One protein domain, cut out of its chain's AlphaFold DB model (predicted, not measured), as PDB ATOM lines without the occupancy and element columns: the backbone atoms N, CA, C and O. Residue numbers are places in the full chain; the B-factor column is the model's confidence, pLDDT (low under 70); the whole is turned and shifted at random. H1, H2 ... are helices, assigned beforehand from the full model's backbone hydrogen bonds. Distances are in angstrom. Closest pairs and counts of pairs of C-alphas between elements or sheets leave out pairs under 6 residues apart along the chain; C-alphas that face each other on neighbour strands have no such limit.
ATOM      1  N   ALA A 146      -5.221  50.050 -38.963       64.56
ATOM      2  CA  ALA A 146      -6.190  50.045 -40.057       64.56
ATOM      3  C   ALA A 146      -5.594  49.493 -41.362       64.56
ATOM      4  O   ALA A 146      -6.289  48.769 -42.070       64.56
ATOM      5  N   TRP A 147      -4.321  49.784 -41.654       67.81
ATOM      6  CA  TRP A 147      -3.583  49.184 -42.766       67.81
ATOM      7  C   TRP A 147      -3.371  47.686 -42.528       67.81
ATOM      8  O   TRP A 147      -3.746  46.880 -43.372       67.81
ATOM      9  N   LEU A 148      -2.894  47.300 -41.336       69.69
ATOM     10  CA  LEU A 148      -2.715  45.901 -40.935       69.69
ATOM     11  C   LEU A 148      -4.019  45.108 -41.106       69.69
ATOM     12  O   LEU A 148      -4.009  44.020 -41.674       69.69
ATOM     13  N   LYS A 149      -5.155  45.680 -40.690       70.44
ATOM     14  CA  LYS A 149      -6.479  45.066 -40.861       70.44
ATOM     15  C   LYS A 149      -6.876  44.846 -42.324       70.44
ATOM     16  O   LYS A 149      -7.616  43.907 -42.590       70.44
ATOM     17  N   MET A 150      -6.416  45.679 -43.258       71.75
ATOM     18  CA  MET A 150      -6.651  45.476 -44.693       71.75
ATOM     19  C   MET A 150      -5.686  44.434 -45.269       71.75
ATOM     20  O   MET A 150      -6.134  43.495 -45.918       71.75
ATOM     21  N   THR A 151      -4.391  44.545 -44.963       71.81
ATOM     22  CA  THR A 151      -3.332  43.644 -45.447       71.81
ATOM     23  C   THR A 151      -3.504  42.202 -44.955       71.81
ATOM     24  O   THR A 151      -3.238  41.263 -45.693       71.81
ATOM     25  N   VAL A 152      -3.977  42.006 -43.720       74.69
ATOM     26  CA  VAL A 152      -4.235  40.672 -43.144       74.69
ATOM     27  C   VAL A 152      -5.544  40.049 -43.655       74.69
ATOM     28  O   VAL A 152      -5.728  38.840 -43.541       74.69
ATOM     29  N   HIS A 153      -6.454  40.837 -44.237       74.94
ATOM     30  CA  HIS A 153      -7.701  40.316 -44.812       74.94
ATOM     31  C   HIS A 153      -7.505  39.662 -46.191       74.94
ATOM     32  O   HIS A 153      -8.416  38.999 -46.682       74.94
ATOM     33  N   ASP A 154      -6.335  39.847 -46.805       77.88
ATOM     34  CA  ASP A 154      -5.914  39.156 -48.019       77.88
ATOM     35  C   ASP A 154      -5.191  37.843 -47.664       77.88
ATOM     36  O   ASP A 154      -4.133  37.848 -47.028       77.88
ATOM     37  N   ASP A 155      -5.769  36.709 -48.066       73.62
ATOM     38  CA  ASP A 155      -5.288  35.373 -47.702       73.62
ATOM     39  C   ASP A 155      -3.909  35.037 -48.315       73.62
ATOM     40  O   ASP A 155      -3.126  34.312 -47.689       73.62
ATOM     41  N   GLU A 156      -3.566  35.579 -49.493       75.31
ATOM     42  CA  GLU A 156      -2.248  35.363 -50.112       75.31
ATOM     43  C   GLU A 156      -1.150  36.097 -49.329       75.31
ATOM     44  O   GLU A 156      -0.140  35.504 -48.927       75.31
ATOM     45  N   THR A 157      -1.383  37.376 -49.029       74.81
ATOM     46  CA  THR A 157      -0.474  38.188 -48.212       74.81
ATOM     47  C   THR A 157      -0.373  37.653 -46.776       74.81
ATOM     48  O   THR A 157       0.723  37.609 -46.207       74.81
ATOM     49  N   TRP A 158      -1.472  37.150 -46.202       80.31
ATOM     50  CA  TRP A 158      -1.490  36.532 -44.872       80.31
ATOM     51  C   TRP A 158      -0.605  35.282 -44.768       80.31
ATOM     52  O   TRP A 158       0.096  35.105 -43.768       80.31
ATOM     53  N   SER A 159      -0.578  34.435 -45.803       77.50
ATOM     54  CA  SER A 159       0.302  33.258 -45.854       77.50
ATOM     55  C   SER A 159       1.784  33.650 -45.759       77.50
ATOM     56  O   SER A 159       2.534  33.109 -44.938       77.50
ATOM     57  N   ASN A 160       2.191  34.673 -46.519       77.81
ATOM     58  CA  ASN A 160       3.551  35.210 -46.471       77.81
ATOM     59  C   ASN A 160       3.885  35.797 -45.089       77.81
ATOM     60  O   ASN A 160       4.940  35.479 -44.536       77.81
ATOM     61  N   ILE A 161       2.974  36.568 -44.483       75.19
ATOM     62  CA  ILE A 161       3.142  37.119 -43.125       75.19
ATOM     63  C   ILE A 161       3.315  35.995 -42.089       75.19
ATOM     64  O   ILE A 161       4.254  36.042 -41.290       75.19
ATOM     65  N   LYS A 162       2.479  34.946 -42.132       75.56
ATOM     66  CA  LYS A 162       2.588  33.786 -41.229       75.56
ATOM     67  C   LYS A 162       3.937  33.070 -41.388       75.56
ATOM     68  O   LYS A 162       4.544  32.697 -40.383       75.56
ATOM     69  N   SER A 163       4.440  32.928 -42.618       76.69
ATOM     70  CA  SER A 163       5.766  32.343 -42.877       76.69
ATOM     71  C   SER A 163       6.917  33.211 -42.340       76.69
ATOM     72  O   SER A 163       7.865  32.686 -41.753       76.69
ATOM     73  N   CYS A 164       6.797  34.539 -42.457       72.62
ATOM     74  CA  CYS A 164       7.791  35.497 -41.983       72.62
ATOM     75  C   CYS A 164       7.912  35.461 -40.453       72.62
ATOM     76  O   CYS A 164       8.995  35.185 -39.943       72.62
ATOM     77  N   ILE A 165       6.790  35.606 -39.731       74.50
ATOM     78  CA  ILE A 165       6.727  35.569 -38.255       74.50
ATOM     79  C   ILE A 165       7.326  34.264 -37.698       74.50
ATOM     80  O   ILE A 165       8.037  34.271 -36.691       74.50
ATOM     81  N   TYR A 166       7.070  33.135 -38.370       70.69
ATOM     82  CA  TYR A 166       7.643  31.841 -38.002       70.69
ATOM     83  C   TYR A 166       9.165  31.785 -38.229       70.69
ATOM     84  O   TYR A 166       9.902  31.283 -37.379       70.69
ATOM     85  N   SER A 167       9.652  32.330 -39.350       69.75
ATOM     86  CA  SER A 167      11.079  32.342 -39.697       69.75
ATOM     87  C   SER A 167      11.912  33.284 -38.822       69.75
ATOM     88  O   SER A 167      13.055  32.959 -38.497       69.75
ATOM     89  N   THR A 168      11.378  34.446 -38.443       69.56
ATOM     90  CA  THR A 168      12.087  35.453 -37.633       69.56
ATOM     91  C   THR A 168      12.075  35.145 -36.137       69.56
ATOM     92  O   THR A 168      12.818  35.769 -35.382       69.56
ATOM     93  N   LYS A 169      11.254  34.179 -35.696       64.62
ATOM     94  CA  LYS A 169      11.030  33.829 -34.281       64.62
ATOM     95  C   LYS A 169      10.622  35.032 -33.417       64.62
ATOM     96  O   LYS A 169      10.958  35.097 -32.232       64.62
ATOM     97  N   THR A 170       9.894  35.989 -33.996       57.25
ATOM     98  CA  THR A 170       9.484  37.210 -33.294       57.25
ATOM     99  C   THR A 170       8.441  36.869 -32.228       57.25
ATOM    100  O   THR A 170       7.282  36.637 -32.550       57.25
ATOM    101  N   CYS A 171       8.869  36.852 -30.963       60.56
ATOM    102  CA  CYS A 171       8.065  36.609 -29.760       60.56
ATOM    103  C   CYS A 171       7.265  35.283 -29.750       60.56
ATOM    104  O   CYS A 171       6.242  35.125 -30.413       60.56
ATOM    105  N   ASN A 172       7.675  34.321 -28.913       65.12
ATOM    106  CA  ASN A 172       7.068  32.978 -28.874       65.12
ATOM    107  C   ASN A 172       5.545  32.964 -28.591       65.12
ATOM    108  O   ASN A 172       4.857  32.060 -29.061       65.12
ATOM    109  N   ASP A 173       5.015  33.954 -27.863       65.94
ATOM    110  CA  ASP A 173       3.571  34.100 -27.600       65.94
ATOM    111  C   ASP A 173       2.788  34.591 -28.835       65.94
ATOM    112  O   ASP A 173       1.649  34.189 -29.062       65.94
ATOM    113  N   LEU A 174       3.414  35.395 -29.702       69.38
ATOM    114  CA  LEU A 174       2.817  35.776 -30.983       69.38
ATOM    115  C   LEU A 174       2.727  34.562 -31.915       69.38
ATOM    116  O   LEU A 174       1.692  34.334 -32.541       69.38
ATOM    117  N   ILE A 175       3.786  33.750 -31.975       69.94
ATOM    118  CA  ILE A 175       3.858  32.559 -32.835       69.94
ATOM    119  C   ILE A 175       2.797  31.523 -32.435       69.94
ATOM    120  O   ILE A 175       2.081  31.017 -33.301       69.94
ATOM    121  N   SER A 176       2.659  31.231 -31.136       71.56
ATOM    122  CA  SER A 176       1.700  30.237 -30.634       71.56
ATOM    123  C   SER A 176       0.245  30.636 -30.912       71.56
ATOM    124  O   SER A 176      -0.541  29.802 -31.367       71.56
ATOM    125  N   ARG A 177      -0.103  31.915 -30.719       70.00
ATOM    126  CA  ARG A 177      -1.435  32.457 -31.028       70.00
ATOM    127  C   ARG A 177      -1.697  32.468 -32.535       70.00
ATOM    128  O   ARG A 177      -2.718  31.960 -32.988       70.00
ATOM    129  N   THR A 178      -0.757  32.982 -33.329       73.25
ATOM    130  CA  THR A 178      -0.931  33.152 -34.786       73.25
ATOM    131  C   THR A 178      -1.020  31.820 -35.541       73.25
ATOM    132  O   THR A 178      -1.621  31.753 -36.616       73.25
ATOM    133  N   TYR A 179      -0.472  30.734 -34.982       70.00
ATOM    134  CA  TYR A 179      -0.521  29.397 -35.579       70.00
ATOM    135  C   TYR A 179      -1.959  28.933 -35.865       70.00
ATOM    136  O   TYR A 179      -2.286  28.659 -37.024       70.00
ATOM    137  N   MET A 180      -2.826  28.937 -34.844       68.19
ATOM    138  CA  MET A 180      -4.217  28.458 -34.939       68.19
ATOM    139  C   MET A 180      -5.174  29.444 -35.620       68.19
ATOM    140  O   MET A 180      -6.324  29.091 -35.879       68.19
ATOM    141  N   LEU A 181      -4.732  30.673 -35.905       72.44
ATOM    142  CA  LEU A 181      -5.612  31.728 -36.392       72.44
ATOM    143  C   LEU A 181      -5.688  31.849 -37.914       72.44
ATOM    144  O   LEU A 181      -4.707  31.671 -38.650       72.44
ATOM    145  N   LYS A 182      -6.888  32.222 -38.360       71.62
ATOM    146  CA  LYS A 182      -7.221  32.584 -39.735       71.62
ATOM    147  C   LYS A 182      -7.179  34.111 -39.903       71.62
ATOM    148  O   LYS A 182      -7.244  34.846 -38.919       71.62
ATOM    149  N   SER A 183      -7.047  34.568 -41.145       68.75
ATOM    150  CA  SER A 183      -6.906  35.976 -41.558       68.75
ATOM    151  C   SER A 183      -7.893  36.917 -40.853       68.75
ATOM    152  O   SER A 183      -7.493  37.884 -40.206       68.75
ATOM    153  N   TYR A 184      -9.190  36.606 -40.887       67.12
ATOM    154  CA  TYR A 184     -10.220  37.446 -40.265       67.12
ATOM    155  C   TYR A 184     -10.111  37.535 -38.728       67.12
ATOM    156  O   TYR A 184     -10.249  38.632 -38.177       67.12
ATOM    157  N   ASP A 185      -9.811  36.428 -38.039       70.00
ATOM    158  CA  ASP A 185      -9.758  36.375 -36.570       70.00
ATOM    159  C   ASP A 185      -8.572  37.158 -35.996       70.00
ATOM    160  O   ASP A 185      -8.668  37.697 -34.891       70.00
ATOM    161  N   PHE A 186      -7.461  37.267 -36.736       69.50
ATOM    162  CA  PHE A 186      -6.230  37.893 -36.236       69.50
ATOM    163  C   PHE A 186      -6.453  39.351 -35.827       69.50
ATOM    164  O   PHE A 186      -5.935  39.805 -34.813       69.50
ATOM    165  N   THR A 187      -7.320  40.055 -36.556       65.19
ATOM    166  CA  THR A 187      -7.672  41.459 -36.283       65.19
ATOM    167  C   THR A 187      -8.582  41.659 -35.063       65.19
ATOM    168  O   THR A 187      -8.900  42.798 -34.728       65.19
ATOM    169  N   SER A 188      -9.012  40.572 -34.409       65.56
ATOM    170  CA  SER A 188      -9.807  40.589 -33.172       65.56
ATOM    171  C   SER A 188      -9.006  40.209 -31.920       65.56
ATOM    172  O   SER A 188      -9.502  40.377 -30.806       65.56
TER     173      SER A 188
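What this domain is: This is residues 146 to 188 of the 195 residues of the protein "tetraspanin-15" of Nicotiana tabacum (UniProt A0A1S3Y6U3). The longest helix, H2, folds back into H3 as a helical hairpin, with short helices H1 and H4 at the end away from its turn; H1 makes a corner with H2. The turn, residues 168 to 173, sticks out. The printed part has 43 residues with four named helices, H1 to H4 in order, and no named strand: all helix, compact, radius of gyration of the C-alphas 9.9 A, spans 24 by 19 by 17 A.

Where its parts are: Find C-alpha 155 at (-5.288, 35.373, -47.702); H2 runs 20.1 A to residue 168. H3 holds residues 172 to 180, 13.6 A. H1, residues 146 to 151, begins at (-6.190, 50.045, -40.057); H4 is residues 183 to 186.

How they stand to each other: Look at residues 162 to 166, with which alone H2 touches H3; closest are the C-alphas of Tyr 166 and Ile 175, 6.4 A. They run opposite ways at a shallow tilt of 31 degrees. H1 and H2 are about perpendicular, 81 degrees, and close but not clearly touching: the closest C-alphas, of Thr 151 and Thr 157, are 6.8 A apart. H4 is near H1, and close but not clearly touching H2, the closest C-alphas being Trp 158 and Ser 183, 6.4 A. H1 and H3 are apart. Every O i to N i+4 pair is within hydrogen-bond range in H1 and H2, 4 of 5 in H3; H4 is too short for one.

The domain as a whole: The farthest C-alphas, Ala 146 and Ser 167, are 24.7 A apart. The printed part has no cut, and its three links are tight. Mean pLDDT of the printed part is 70.8; 18 residues are under 70, among them 167 to 175.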